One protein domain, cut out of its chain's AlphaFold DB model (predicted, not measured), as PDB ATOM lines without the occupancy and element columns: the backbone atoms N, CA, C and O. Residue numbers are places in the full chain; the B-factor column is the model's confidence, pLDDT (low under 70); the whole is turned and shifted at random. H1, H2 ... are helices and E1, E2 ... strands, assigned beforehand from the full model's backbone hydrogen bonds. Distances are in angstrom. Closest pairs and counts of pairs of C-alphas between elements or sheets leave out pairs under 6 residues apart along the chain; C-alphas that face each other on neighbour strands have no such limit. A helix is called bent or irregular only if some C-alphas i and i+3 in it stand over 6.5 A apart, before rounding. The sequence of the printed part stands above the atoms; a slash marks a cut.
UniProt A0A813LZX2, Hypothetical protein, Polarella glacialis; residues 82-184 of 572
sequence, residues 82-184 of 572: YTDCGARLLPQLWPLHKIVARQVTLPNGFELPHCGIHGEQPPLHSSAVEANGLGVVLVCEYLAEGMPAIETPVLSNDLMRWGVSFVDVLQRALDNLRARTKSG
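Overview. This is residues 82 to 184 of the 572 residues of the protein "Hypothetical protein" of Polarella glacialis (UniProt A0A813LZX2). A small, strongly twisted sheet is built round one long bent strand, E3, and the long helix H5 packs across E1 and E3. The shorter helix H2 lies slantwise over E3, H4 sits near the first turn of H5, and the loop holding H3 and the turn between E3 and E4 lie towards opposite ends of the longest axis. The printed part has 103 residues, with five named helices and four named strands in the order H1 E1 H2 E2 H3 E3 E4 H4 H5; the class is mixed, helices and strands. The branched sheet pairs E3 antiparallel with E1, E2 and E4. The whole is compact, with a radius of gyration of the C-alphas of 14.1 A and spans of 41 by 30 by 27 A.

Arrangement. E3, residues 134 to 142, bends by 54 degrees at residue 138. E1, residues 89 to 95, lies on one side of it, antiparallel, with N 92 and O 137 2.9 A apart, within hydrogen-bond range. On the other side are E2, residues 114 to 116, with N 136 and O 115 at 2.8 A, and E4, residues 150 to 153, with N 140 and O 152 at 2.8 A; both are antiparallel to E3. E3 and E4 form a hairpin. H5, residues 166 to 183, is on the sheet at a height of 7.3 A, over E1 and E3, and runs across the strands, at 66 degrees to E1 on the local plane; the closest C-alphas of E1 and H5 are those of Leu 90 and Ala 173, 4.5 A. H2, residues 96 to 105, is on the sheet at a height of 10.4 A, over E3, slantwise at 39 degrees on the local plane; only just, it is not over E1, where 2 of its C-alphas fall. H4, residues 156 to 162, is not on the sheet; it is close to H5 but not clearly touching, about perpendicular at 81 degrees, with the C-alphas of Leu 159 and Phe 166 closest at 6.8 A. H1, residues 82 to 85, only grazes the sheet, and H3, residues 126 to 129, is not on it. In H2, H4 and H5 every O i to N i+4 pair is within hydrogen-bond range; H1 and H3 are too short for such a pair.

Along the chain. H1 begins at C-alpha 82 (192.977, 206.474, 214.561). From first to last C-alpha, E1 measures 19.3 A, H2 14.4 A, E3 23.5 A and H5 25.6 A. E3 begins at C-alpha 134 (214.642, 192.529, 216.877), and H5 ends at C-alpha 183 (190.049, 184.525, 221.142).

Size, cuts and confidence. The two C-alphas farthest apart are those of Ser 127 and Glu 145, 44.0 A. The printed part has no cut, and no link is long. Mean pLDDT of the printed part is 88.5; residues 125 to 132 are under 70.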
ATOM      1  N   TYR A  82     192.375 207.454 213.654       94.88
ATOM      2  CA  TYR A  82     192.977 206.474 214.561       94.88
ATOM      3  C   TYR A  82     191.977 205.431 215.090       94.88
ATOM      4  O   TYR A  82     192.302 204.248 215.189       94.88
ATOM      5  N   THR A  83     190.742 205.839 215.394       93.94
ATOM      6  CA  THR A  83     189.695 204.945 215.919       93.94
ATOM      7  C   THR A  83     189.332 203.822 214.955       93.94
ATOM      8  O   THR A  83     189.011 202.716 215.394       93.94
ATOM      9  N   ASP A  84     189.457 204.077 213.655       93.69
ATOM     10  CA  ASP A  84     189.042 203.161 212.592       93.69
ATOM     11  C   ASP A  84     190.058 202.034 212.385       93.69
ATOM     12  O   ASP A  84     189.746 200.996 211.799       93.69
ATOM     13  N   CYS A  85     191.262 202.179 212.946       92.50
ATOM     14  CA  CYS A  85     192.227 201.089 213.026       92.50
ATOM     15  C   CYS A  85     191.668 199.890 213.803       92.50
ATOM     16  O   CYS A  85     192.033 198.751 213.515       92.50
ATOM     17  N   GLY A  86     190.776 200.119 214.776       93.06
ATOM     18  CA  GLY A  86     190.043 199.059 215.470       93.06
ATOM     19  C   GLY A  86     190.943 197.912 215.940       93.06
ATOM     20  O   GLY A  86     191.951 198.147 216.604       93.06
ATOM     21  N   ALA A  87     190.577 196.678 215.577       94.75
ATOM     22  CA  ALA A  87     191.335 195.453 215.858       94.75
ATOM     23  C   ALA A  87     192.437 195.139 214.822       94.75
ATOM     24  O   ALA A  87     193.185 194.178 215.005       94.75
ATOM     25  N   ARG A  88     192.536 195.931 213.744       94.75
ATOM     26  CA  ARG A  88     193.508 195.748 212.653       94.75
ATOM     27  C   ARG A  88     194.917 196.155 213.066       94.75
ATOM     28  O   ARG A  88     195.886 195.615 212.548       94.75
ATOM     29  N   LEU A  89     195.026 197.111 213.986       97.50
ATOM     30  CA  LEU A  89     196.298 197.604 214.498       97.50
ATOM     31  C   LEU A  89     196.929 196.594 215.459       97.50
ATOM     32  O   LEU A  89     196.395 196.346 216.544       97.50
ATOM     33  N   LEU A  90     198.077 196.042 215.078       97.88
ATOM     34  CA  LEU A  90     198.786 195.003 215.820       97.88
ATOM     35  C   LEU A  90     200.296 195.286 215.843       97.88
ATOM     36  O   LEU A  90     200.835 195.845 214.887       97.88
ATOM     37  N   PRO A  91     201.005 194.912 216.922       97.94
ATOM     38  CA  PRO A  91     202.450 194.987 216.958       97.94
ATOM     39  C   PRO A  91     203.043 193.732 216.312       97.94
ATOM     40  O   PRO A  91     202.552 192.619 216.513       97.94
ATOM     41  N   GLN A  92     204.137 193.901 215.582       96.62
ATOM     42  CA  GLN A  92     204.864 192.808 214.949       96.62
ATOM     43  C   GLN A  92     206.359 192.926 215.242       96.62
ATOM     44  O   GLN A  92     206.888 194.026 215.405       96.62
ATOM     45  N   LEU A  93     207.045 191.785 215.318       95.50
ATOM     46  CA  LEU A  93     208.500 191.751 215.448       95.50
ATOM     47  C   LEU A  93     209.144 191.725 214.076       95.50
ATOM     48  O   LEU A  93     208.847 190.837 213.277       95.50
ATOM     49  N   TRP A  94     210.041 192.669 213.826       94.06
ATOM     50  CA  TRP A  94     210.878 192.709 212.634       94.06
ATOM     51  C   TRP A  94     212.348 192.647 213.035       94.06
ATOM     52  O   TRP A  94     212.722 193.232 214.053       94.06
ATOM     53  N   PRO A  95     213.207 191.995 212.238       91.75
ATOM     54  CA  PRO A  95     214.633 192.101 212.462       91.75
ATOM     55  C   PRO A  95     215.128 193.506 212.092       91.75
ATOM     56  O   PRO A  95     214.590 194.153 211.187       91.75
ATOM     57  N   LEU A  96     216.169 193.988 212.775       89.44
ATOM     58  CA  LEU A  96     216.681 195.353 212.605       89.44
ATOM     59  C   LEU A  96     217.101 195.648 211.163       89.44
ATOM     60  O   LEU A  96     216.802 196.727 210.657       89.44
ATOM     61  N   HIS A  97     217.718 194.692 210.461       85.88
ATOM     62  CA  HIS A  97     218.096 194.887 209.057       85.88
ATOM     63  C   HIS A  97     216.880 195.113 208.154       85.88
ATOM     64  O   HIS A  97     216.968 195.903 207.219       85.88
ATOM     65  N   LYS A  98     215.731 194.487 208.450       88.81
ATOM     66  CA  LYS A  98     214.471 194.719 207.723       88.81
ATOM     67  C   LYS A  98     213.912 196.109 208.019       88.81
ATOM     68  O   LYS A  98     213.440 196.767 207.099       88.81
ATOM     69  N   ILE A  99     213.987 196.566 209.271       91.69
ATOM     70  CA  ILE A  99     213.572 197.925 209.660       91.69
ATOM     71  C   ILE A  99     214.430 198.962 208.926       91.69
ATOM     72  O   ILE A  99     213.882 199.852 208.282       91.69
ATOM     73  N   VAL A 100     215.758 198.808 208.945       89.81
ATOM     74  CA  VAL A 100     216.699 199.709 208.257       89.81
ATOM     75  C   VAL A 100     216.484 199.683 206.745       89.81
ATOM     76  O   VAL A 100     216.359 200.739 206.130       89.81
ATOM     77  N   ALA A 101     216.377 198.498 206.138       85.69
ATOM     78  CA  ALA A 101     216.107 198.372 204.708       85.69
ATOM     79  C   ALA A 101     214.783 199.045 204.332       85.69
ATOM     80  O   ALA A 101     214.726 199.791 203.357       85.69
ATOM     81  N   ARG A 102     213.727 198.848 205.135       87.62
ATOM     82  CA  ARG A 102     212.441 199.512 204.904       87.62
ATOM     83  C   ARG A 102     212.572 201.024 205.030       87.62
ATOM     84  O   ARG A 102     212.078 201.719 204.150       87.62
ATOM     85  N   GLN A 103     213.261 201.521 206.053       89.94
ATOM     86  CA  GLN A 103     213.486 202.949 206.273       89.94
ATOM     87  C   GLN A 103     214.178 203.625 205.079       89.94
ATOM     88  O   GLN A 103     213.802 204.735 204.720       89.94
ATOM     89  N   VAL A 104     215.133 202.950 204.429       86.06
ATOM     90  CA  VAL A 104     215.823 203.460 203.226       86.06
ATOM     91  C   VAL A 104     214.894 203.545 202.007       86.06
ATOM     92  O   VAL A 104     215.099 204.389 201.142       86.06
ATOM     93  N   THR A 105     213.864 202.697 201.933       81.00
ATOM     94  CA  THR A 105     212.880 202.718 200.830       81.00
ATOM     95  C   THR A 105     211.737 203.716 201.030       81.00
ATOM     96  O   THR A 105     210.919 203.884 200.126       81.00
ATOM     97  N   LEU A 106     211.627 204.344 202.206       80.50
ATOM     98  CA  LEU A 106     210.573 205.322 202.474       80.50
ATOM     99  C   LEU A 106     210.908 206.684 201.838       80.50
ATOM    100  O   LEU A 106     212.083 207.041 201.744       80.50
ATOM    101  N   PRO A 107     209.898 207.475 201.422       81.44
ATOM    102  CA  PRO A 107     210.130 208.830 200.929       81.44
ATOM    103  C   PRO A 107     210.798 209.726 201.982       81.44
ATOM    104  O   PRO A 107     210.610 209.542 203.186       81.44
ATOM    105  N   ASN A 108     211.534 210.747 201.533       81.44
ATOM    106  CA  ASN A 108     212.173 211.715 202.429       81.44
ATOM    107  C   ASN A 108     211.154 212.340 203.398       81.44
ATOM    108  O   ASN A 108     210.098 212.810 202.978       81.44
ATOM    109  N   GLY A 109     211.490 212.361 204.690       84.06
ATOM    110  CA  GLY A 109     210.620 212.869 205.758       84.06
ATOM    111  C   GLY A 109     209.651 211.837 206.350       84.06
ATOM    112  O   GLY A 109     209.000 212.133 207.349       84.06
ATOM    113  N   PHE A 110     209.574 210.626 205.789       86.94
ATOM    114  CA  PHE A 110     208.827 209.518 206.380       86.94
ATOM    115  C   PHE A 110     209.763 208.629 207.193       86.94
ATOM    116  O   PHE A 110     210.816 208.195 206.728       86.94
ATOM    117  N   GLU A 111     209.343 208.307 208.407       93.31
ATOM    118  CA  GLU A 111     210.048 207.391 209.293       93.31
ATOM    119  C   GLU A 111     209.164 206.181 209.574       93.31
ATOM    120  O   GLU A 111     207.937 206.291 209.578       93.31
ATOM    121  N   LEU A 112     209.794 205.030 209.798       95.31
ATOM    122  CA  LEU A 112     209.167 203.823 210.313       95.31
ATOM    123  C   LEU A 112     209.316 203.826 211.842       95.31
ATOM    124  O   LEU A 112     210.386 203.463 212.344       95.31
ATOM    125  N   PRO A 113     208.283 204.222 212.605       96.44
ATOM    126  CA  PRO A 113     208.354 204.269 214.055       96.44
ATOM    127  C   PRO A 113     208.527 202.854 214.609       96.44
ATOM    128  O   PRO A 113     207.794 201.929 214.250       96.44
ATOM    129  N   HIS A 114     209.514 202.683 215.480       96.25
ATOM    130  CA  HIS A 114     209.838 201.399 216.081       96.25
ATOM    131  C   HIS A 114     210.454 201.590 217.468       96.25
ATOM    132  O   HIS A 114     210.898 202.679 217.826       96.25
ATOM    133  N   CYS A 115     210.493 200.518 218.249       95.31
ATOM    134  CA  CYS A 115     211.260 200.442 219.492       95.31
ATOM    135  C   CYS A 115     211.896 199.055 219.618       95.31
ATOM    136  O   CYS A 115     211.548 198.139 218.871       95.31
ATOM    137  N   GLY A 116     212.842 198.884 220.535       92.69
ATOM    138  CA  GLY A 116     213.357 197.558 220.863       92.69
ATOM    139  C   GLY A 116     212.297 196.708 221.574       92.69
ATOM    140  O   GLY A 116     211.259 197.203 222.021       92.69
ATOM    141  N   ILE A 117     212.542 195.402 221.691       92.62
ATOM    142  CA  ILE A 117     211.596 194.467 222.328       92.62
ATOM    143  C   ILE A 117     211.349 194.750 223.821       92.62
ATOM    144  O   ILE A 117     210.370 194.242 224.369       92.62
ATOM    145  N   HIS A 118     212.181 195.583 224.463       90.19
ATOM    146  CA  HIS A 118     212.004 196.042 225.847       90.19
ATOM    147  C   HIS A 118     211.537 197.501 225.938       90.19
ATOM    148  O   HIS A 118     211.352 198.016 227.043       90.19
ATOM    149  N   GLY A 119     211.292 198.159 224.801       90.44
ATOM    150  CA  GLY A 119     210.910 199.570 224.726       90.44
ATOM    151  C   GLY A 119     212.078 200.539 224.565       90.44
ATOM    152  O   GLY A 119     211.918 201.726 224.837       90.44
ATOM    153  N   GLU A 120     213.249 200.058 224.152       90.06
ATOM    154  CA  GLU A 120     214.392 200.906 223.829       90.06
ATOM    155  C   GLU A 120     214.037 201.866 222.685       90.06
ATOM    156  O   GLU A 120     213.443 201.455 221.684       90.06
ATOM    157  N   GLN A 121     214.388 203.143 222.827       88.31
ATOM    158  CA  GLN A 121     214.133 204.142 221.789       88.31
ATOM    159  C   GLN A 121     215.159 204.030 220.646       88.31
ATOM    160  O   GLN A 121     216.311 203.668 220.897       88.31
ATOM    161  N   PRO A 122     214.774 204.356 219.399       85.25
ATOM    162  CA  PRO A 122     215.721 204.510 218.302       85.25
ATOM    163  C   PRO A 122     216.739 205.642 218.562       85.25
ATOM    164  O   PRO A 122     216.414 206.597 219.267       85.25
ATOM    165  N   PRO A 123     217.932 205.599 217.943       82.00
ATOM    166  CA  PRO A 123     218.442 204.500 217.129       82.00
ATOM    167  C   PRO A 123     218.802 203.285 217.993       82.00
ATOM    168  O   PRO A 123     219.478 203.390 219.015       82.00
ATOM    169  N   LEU A 124     218.374 202.104 217.550       75.44
ATOM    170  CA  LEU A 124     218.737 200.845 218.191       75.44
ATOM    171  C   LEU A 124     220.202 200.535 217.850       75.44
ATOM    172  O   LEU A 124     220.505 199.929 216.826       75.44
ATOM    173  N   HIS A 125     221.119 201.066 218.664       58.03
ATOM    174  CA  HIS A 125     222.560 200.970 218.444       58.03
ATOM    175  C   HIS A 125     223.104 199.546 218.640       58.03
ATOM    176  O   HIS A 125     222.643 198.770 219.481       58.03
ATOM    177  N   SER A 126     224.154 199.252 217.873       52.75
ATOM    178  CA  SER A 126     224.771 197.940 217.681       52.75
ATOM    179  C   SER A 126     225.278 197.256 218.955       52.75
ATOM    180  O   SER A 126     225.112 196.056 219.106       52.75
ATOM    181  N   SER A 127     225.844 197.967 219.930       48.28
ATOM    182  CA  SER A 127     226.687 197.305 220.944       48.28
ATOM    183  C   SER A 127     225.962 196.454 222.003       48.28
ATOM    184  O   SER A 127     226.596 195.599 222.615       48.28
ATOM    185  N   ALA A 128     224.657 196.649 222.229       43.69
ATOM    186  CA  ALA A 128     223.868 195.850 223.182       43.69
ATOM    187  C   ALA A 128     222.551 195.308 222.596       43.69
ATOM    188  O   ALA A 128     221.989 194.357 223.139       43.69
ATOM    189  N   VAL A 129     222.070 195.876 221.482       46.66
ATOM    190  CA  VAL A 129     220.834 195.453 220.801       46.66
ATOM    191  C   VAL A 129     221.113 194.432 219.684       46.66
ATOM    192  O   VAL A 129     220.217 193.654 219.352       46.66
ATOM    193  N   GLU A 130     222.353 194.316 219.175       50.31
ATOM    194  CA  GLU A 130     222.753 193.240 218.236       50.31
ATOM    195  C   GLU A 130     222.507 191.839 218.793       50.31
ATOM    196  O   GLU A 130     222.209 190.911 218.049       50.31
ATOM    197  N   ALA A 131     222.568 191.709 220.113       51.78
ATOM    198  CA  ALA A 131     222.220 190.505 220.840       51.78
ATOM    199  C   ALA A 131     220.832 189.953 220.446       51.78
ATOM    200  O   ALA A 131     220.681 188.756 220.204       51.78
ATOM    201  N   ASN A 132     219.823 190.823 220.377       65.31
ATOM    202  CA  ASN A 132     218.454 190.401 220.105       65.31
ATOM    203  C   ASN A 132     218.060 190.628 218.644       65.31
ATOM    204  O   ASN A 132     217.196 189.910 218.159       65.31
ATOM    205  N   GLY A 133     218.651 191.613 217.955       82.69
ATOM    206  CA  GLY A 133     218.438 191.862 216.525       82.69
ATOM    207  C   GLY A 133     216.991 192.170 216.117       82.69
ATOM    208  O   GLY A 133     216.704 192.199 214.924       82.69
ATOM    209  N   LEU A 134     216.088 192.409 217.074       91.56
ATOM    210  CA  LEU A 134     214.642 192.529 216.877       91.56
ATOM    211  C   LEU A 134     214.121 193.895 217.328       91.56
ATOM    212  O   LEU A 134     214.469 194.383 218.404       91.56
ATOM    213  N   GLY A 135     213.221 194.465 216.531       93.75
ATOM    214  CA  GLY A 135     212.436 195.649 216.856       93.75
ATOM    215  C   GLY A 135     210.935 195.378 216.761       93.75
ATOM    216  O   GLY A 135     210.482 194.493 216.032       93.75
ATOM    217  N   VAL A 136     210.162 196.152 217.515       96.81
ATOM    218  CA  VAL A 136     208.701 196.167 217.475       96.81
ATOM    219  C   VAL A 136     208.256 197.282 216.541       96.81
ATOM    220  O   VAL A 136     208.554 198.453 216.780       96.81
ATOM    221  N   VAL A 137     207.518 196.905 215.502       97.25
ATOM    222  CA  VAL A 137     206.841 197.820 214.576       97.25
ATOM    223  C   VAL A 137     205.330 197.670 214.716       97.25
ATOM    224  O   VAL A 137     204.839 196.664 215.234       97.25
ATOM    225  N   LEU A 138     204.583 198.666 214.248       97.69
ATOM    226  CA  LEU A 138     203.123 198.637 214.233       97.69
ATOM    227  C   LEU A 138     202.634 198.434 212.806       97.69
ATOM    228  O   LEU A 138     203.107 199.100 211.884       97.69
ATOM    229  N   VAL A 139     201.688 197.519 212.633       96.12
ATOM    230  CA  VAL A 139     201.083 197.212 211.337       96.12
ATOM    231  C   VAL A 139     199.565 197.267 211.442       96.12
ATOM    232  O   VAL A 139     198.986 196.893 212.464       96.12
ATOM    233  N   CYS A 140     198.920 197.721 210.375       94.81
ATOM    234  CA  CYS A 140     197.491 197.556 210.159       94.81
ATOM    235  C   CYS A 140     197.278 196.336 209.267       94.81
ATOM    236  O   CYS A 140     197.729 196.302 208.123       94.81
ATOM    237  N   GLU A 141     196.594 195.329 209.798       92.62
ATOM    238  CA  GLU A 141     196.240 194.130 209.055       92.62
ATOM    239  C   GLU A 141     194.938 194.338 208.272       92.62
ATOM    240  O   GLU A 141     193.947 194.869 208.778       92.62
ATOM    241  N   TYR A 142     194.931 193.900 207.022       88.56
ATOM    242  CA  TYR A 142     193.750 193.772 206.192       88.56
ATOM    243  C   TYR A 142     193.495 192.291 205.916       88.56
ATOM    244  O   TYR A 142     194.347 191.584 205.375       88.56
ATOM    245  N   LEU A 143     192.321 191.825 206.340       86.81
ATOM    246  CA  LEU A 143     191.864 190.450 206.191       86.81
ATOM    247  C   LEU A 143     190.758 190.430 205.138       86.81
ATOM    248  O   LEU A 143     189.658 190.910 205.401       86.81
ATOM    249  N   ALA A 144     191.050 189.856 203.976       83.88
ATOM    250  CA  ALA A 144     190.032 189.475 203.006       83.88
ATOM    251  C   ALA A 144     189.716 187.979 203.160       83.88
ATOM    252  O   ALA A 144     190.577 187.177 203.534       83.88
ATOM    253  N   GLU A 145     188.469 187.588 202.910       78.25
ATOM    254  CA  GLU A 145     188.045 186.197 203.065       78.25
ATOM    255  C   GLU A 145     188.797 185.277 202.088       78.25
ATOM    256  O   GLU A 145     188.860 185.530 200.886       78.25
ATOM    257  N   GLY A 146     189.381 184.195 202.612       72.44
ATOM    258  CA  GLY A 146     190.146 183.234 201.810       72.44
ATOM    259  C   GLY A 146     191.512 183.741 201.340       72.44
ATOM    260  O   GLY A 146     192.126 183.108 200.484       72.44
ATOM    261  N   MET A 147     191.989 184.858 201.896       71.50
ATOM    262  CA  MET A 147     193.224 185.509 201.489       71.50
ATOM    263  C   MET A 147     194.248 185.575 202.618       71.50
ATOM    264  O   MET A 147     193.881 185.754 203.783       71.50
ATOM    265  N   PRO A 148     195.549 185.477 202.296       71.62
ATOM    266  CA  PRO A 148     196.579 185.822 203.250       71.62
ATOM    267  C   PRO A 148     196.453 187.306 203.566       71.62
ATOM    268  O   PRO A 148     196.233 188.153 202.700       71.62
ATOM    269  N   ALA A 149     196.580 187.607 204.840       83.75
ATOM    270  CA  ALA A 149     196.365 188.942 205.329       83.75
ATOM    271  C   ALA A 149     197.426 189.919 204.787       83.75
ATOM    272  O   ALA A 149     198.619 189.609 204.736       83.75
ATOM    273  N   ILE A 150     197.004 191.110 204.383       83.38
ATOM    274  CA  ILE A 150     197.894 192.165 203.886       83.38
ATOM    275  C   ILE A 150     198.244 193.062 205.068       83.38
ATOM    276  O   ILE A 150     197.397 193.358 205.903       83.38
ATOM    277  N   GLU A 151     199.508 193.444 205.193       87.62
ATOM    278  CA  GLU A 151     200.006 194.206 206.334       87.62
ATOM    279  C   GLU A 151     200.651 195.503 205.864       87.62
ATOM    280  O   GLU A 151     201.580 195.497 205.054       87.62
ATOM    281  N   THR A 152     200.154 196.615 206.398       89.75
ATOM    282  CA  THR A 152     200.651 197.951 206.074       89.75
ATOM    283  C   THR A 152     201.308 198.539 207.317       89.75
ATOM    284  O   THR A 152     200.631 198.689 208.339       89.75
ATOM    285  N   PRO A 153     202.620 198.840 207.290       93.62
ATOM    286  CA  PRO A 153     203.290 199.435 208.436       93.62
ATOM    287  C   PRO A 153     202.758 200.847 208.690       93.62
ATOM    288  O   PRO A 153     202.570 201.618 207.752       93.62
ATOM    289  N   VAL A 154     202.557 201.182 209.962       94.94
ATOM    290  CA  VAL A 154     202.214 202.540 210.401       94.94
ATOM    291  C   VAL A 154     203.466 203.408 210.304       94.94
ATOM    292  O   VAL A 154     204.508 203.038 210.848       94.94
ATOM    293  N   LEU A 155     203.380 204.550 209.623       95.38
ATOM    294  CA  LEU A 155     204.495 205.481 209.434       95.38
ATOM    295  C   LEU A 155     204.383 206.700 210.359       95.38
ATOM    296  O   LEU A 155     203.331 206.973 210.940       95.38
ATOM    297  N   SER A 156     205.459 207.484 210.474       94.81
ATOM    298  CA  SER A 156     205.465 208.726 211.266       94.81
ATOM    299  C   SER A 156     204.374 209.709 210.835       94.81
ATOM    300  O   SER A 156     203.746 210.343 211.679       94.81
ATOM    301  N   ASN A 157     204.086 209.791 209.534       92.88
ATOM    302  CA  ASN A 157     203.017 210.637 209.011       92.88
ATOM    303  C   ASN A 157     201.615 210.181 209.444       92.88
ATOM    304  O   ASN A 157     200.755 211.023 209.687       92.88
ATOM    305  N   ASP A 158     201.384 208.873 209.596       94.56
ATOM    306  CA  ASP A 158     200.108 208.370 210.114       94.56
ATOM    307  C   ASP A 158     199.928 208.779 211.580       94.56
ATOM    308  O   ASP A 158     198.867 209.277 211.954       94.56
ATOM    309  N   LEU A 159     200.989 208.669 212.391       96.00
ATOM    310  CA  LEU A 159     200.981 209.122 213.787       96.00
ATOM    311  C   LEU A 159     200.715 210.631 213.901       96.00
ATOM    312  O   LEU A 159     199.897 211.051 214.721       96.00
ATOM    313  N   MET A 160     201.361 211.441 213.052       94.94
ATOM    314  CA  MET A 160     201.126 212.889 212.988       94.94
ATOM    315  C   MET A 160     199.685 213.210 212.592       94.94
ATOM    316  O   MET A 160     199.043 214.027 213.250       94.94
ATOM    317  N   ARG A 161     199.155 212.540 211.560       94.75
ATOM    318  CA  ARG A 161     197.768 212.709 211.100       94.75
ATOM    319  C   ARG A 161     196.760 212.374 212.197       94.75
ATOM    320  O   ARG A 161     195.746 213.050 212.329       94.75
ATOM    321  N   TRP A 162     197.038 211.340 212.979       96.94
ATOM    322  CA  TRP A 162     196.203 210.926 214.101       96.94
ATOM    323  C   TRP A 162     196.357 211.796 215.352       96.94
ATOM    324  O   TRP A 162     195.504 211.725 216.234       96.94
ATOM    325  N   GLY A 163     197.425 212.592 215.452       97.25
ATOM    326  CA  GLY A 163     197.719 213.400 216.635       97.25
ATOM    327  C   GLY A 163     198.031 212.562 217.880       97.25
ATOM    328  O   GLY A 163     197.671 212.959 218.987       97.25
ATOM    329  N   VAL A 164     198.665 211.396 217.715       97.56
ATOM    330  CA  VAL A 164     198.966 210.442 218.802       97.56
ATOM    331  C   VAL A 164     200.440 210.044 218.808       97.56
ATOM    332  O   VAL A 164     201.100 210.023 217.768       97.56
ATOM    333  N   SER A 165     200.967 209.694 219.983       96.81
ATOM    334  CA  SER A 165     202.344 209.211 220.096       96.81
ATOM    335  C   SER A 165     202.459 207.734 219.701       96.81
ATOM    336  O   SER A 165     201.513 206.957 219.839       96.81
ATOM    337  N   PHE A 166     203.652 207.304 219.277       96.50
ATOM    338  CA  PHE A 166     203.930 205.887 219.012       96.50
ATOM    339  C   PHE A 166     203.622 204.991 220.221       96.50
ATOM    340  O   PHE A 166     203.103 203.889 220.060       96.50
ATOM    341  N   VAL A 167     203.916 205.469 221.434       95.88
ATOM    342  CA  VAL A 167     203.724 204.720 222.683       95.88
ATOM    343  C   VAL A 167     202.236 204.470 222.952       95.88
ATOM    344  O   VAL A 167     201.864 203.354 223.323       95.88
ATOM    345  N   ASP A 168     201.379 205.461 222.698       96.00
ATOM    346  CA  ASP A 168     199.926 205.327 222.862       96.00
ATOM    347  C   ASP A 168     199.341 204.336 221.846       96.00
ATOM    348  O   ASP A 168     198.557 203.445 222.193       96.00
ATOM    349  N   VAL A 169     199.783 204.432 220.587       97.12
ATOM    350  CA  VAL A 169     199.368 203.512 219.519       97.12
ATOM    351  C   VAL A 169     199.854 202.091 219.807       97.12
ATOM    352  O   VAL A 169     199.083 201.141 219.656       97.12
ATOM    353  N   LEU A 170     201.084 201.930 220.302       97.44
ATOM    354  CA  LEU A 170     201.633 200.644 220.727       97.44
ATOM    355  C   LEU A 170     200.820 200.033 221.872       97.44
ATOM    356  O   LEU A 170     200.518 198.842 221.828       97.44
ATOM    357  N   GLN A 171     200.416 200.823 222.870       96.81
ATOM    358  CA  GLN A 171     199.570 200.335 223.958       96.81
ATOM    359  C   GLN A 171     198.245 199.769 223.425       96.81
ATOM    360  O   GLN A 171     197.862 198.654 223.793       96.81
ATOM    361  N   ARG A 172     197.586 200.479 222.502       97.31
ATOM    362  CA  ARG A 172     196.359 199.986 221.859       97.31
ATOM    363  C   ARG A 172     196.599 198.725 221.032       97.31
ATOM    364  O   ARG A 172     195.807 197.787 221.104       97.31
ATOM    365  N   ALA A 173     197.698 198.677 220.283       98.06
ATOM    366  CA  ALA A 173     198.079 197.507 219.500       98.06
ATOM    367  C   ALA A 173     198.298 196.277 220.403       98.06
ATOM    368  O   ALA A 173     197.852 195.172 220.086       98.06
ATOM    369  N   LEU A 174     198.926 196.459 221.570       97.62
ATOM    370  CA  LEU A 174     199.083 195.402 222.571       97.62
ATOM    371  C   LEU A 174     197.733 194.926 223.111       97.62
ATOM    372  O   LEU A 174     197.553 193.724 223.292       97.62
ATOM    373  N   ASP A 175     196.775 195.824 223.352       97.38
ATOM    374  CA  ASP A 175     195.425 195.443 223.784       97.38
ATOM    375  C   ASP A 175     194.691 194.614 222.726       97.38
ATOM    376  O   ASP A 175     194.112 193.573 223.054       97.38
ATOM    377  N   ASN A 176     194.804 194.995 221.452       97.62
ATOM    378  CA  ASN A 176     194.283 194.211 220.333       97.62
ATOM    379  C   ASN A 176     194.941 192.826 220.263       97.62
ATOM    380  O   ASN A 176     194.248 191.810 220.158       97.62
ATOM    381  N   LEU A 177     196.269 192.754 220.400       97.69
ATOM    382  CA  LEU A 177     196.985 191.480 220.395       97.69
ATOM    383  C   LEU A 177     196.598 190.605 221.598       97.69
ATOM    384  O   LEU A 177     196.456 189.388 221.450       97.69
ATOM    385  N   ARG A 178     196.366 191.190 222.784       97.12
ATOM    386  CA  ARG A 178     195.841 190.472 223.963       97.12
ATOM    387  C   ARG A 178     194.445 189.922 223.695       97.12
ATOM    388  O   ARG A 178     194.200 188.758 224.009       97.12
ATOM    389  N   ALA A 179     193.546 190.726 223.131       97.19
ATOM    390  CA  ALA A 179     192.194 190.295 222.782       97.19
ATOM    391  C   ALA A 179     192.232 189.125 221.789       97.19
ATOM    392  O   ALA A 179     191.645 188.078 222.057       97.19
ATOM    393  N   ARG A 180     193.043 189.243 220.731       95.88
ATOM    394  CA  ARG A 180     193.252 188.183 219.734       95.88
ATOM    395  C   ARG A 180     193.875 186.918 220.326       95.88
ATOM    396  O   ARG A 180     193.522 185.806 219.957       95.88
ATOM    397  N   THR A 181     194.784 187.066 221.287       95.25
ATOM    398  CA  THR A 181     195.373 185.922 222.002       95.25
ATOM    399  C   THR A 181     194.329 185.179 222.840       95.25
ATOM    400  O   THR A 181     194.399 183.957 222.965       95.25
ATOM    401  N   LYS A 182     193.364 185.901 223.425       95.31
ATOM    402  CA  LYS A 182     192.263 185.309 224.198       95.31
ATOM    403  C   LYS A 182     191.235 184.609 223.310       95.31
ATOM    404  O   LYS A 182     190.708 183.593 223.742       95.31
ATOM    405  N   SER A 183     190.966 185.136 222.115       94.44
ATOM    406  CA  SER A 183     190.049 184.525 221.142       94.44
ATOM    407  C   SER A 183     190.674 183.385 220.331       94.44
ATOM    408  O   SER A 183     189.956 182.691 219.621       94.44
ATOM    409  N   GLY A 184     192.000 183.228 220.386       92.25
ATOM    410  CA  GLY A 184     192.722 182.138 219.736       92.25
ATOM    411  C   GLY A 184     192.533 180.781 220.434       92.25
ATOM    412  O   GLY A 184     191.625 180.621 221.253       92.25
TER     413      GLY A 184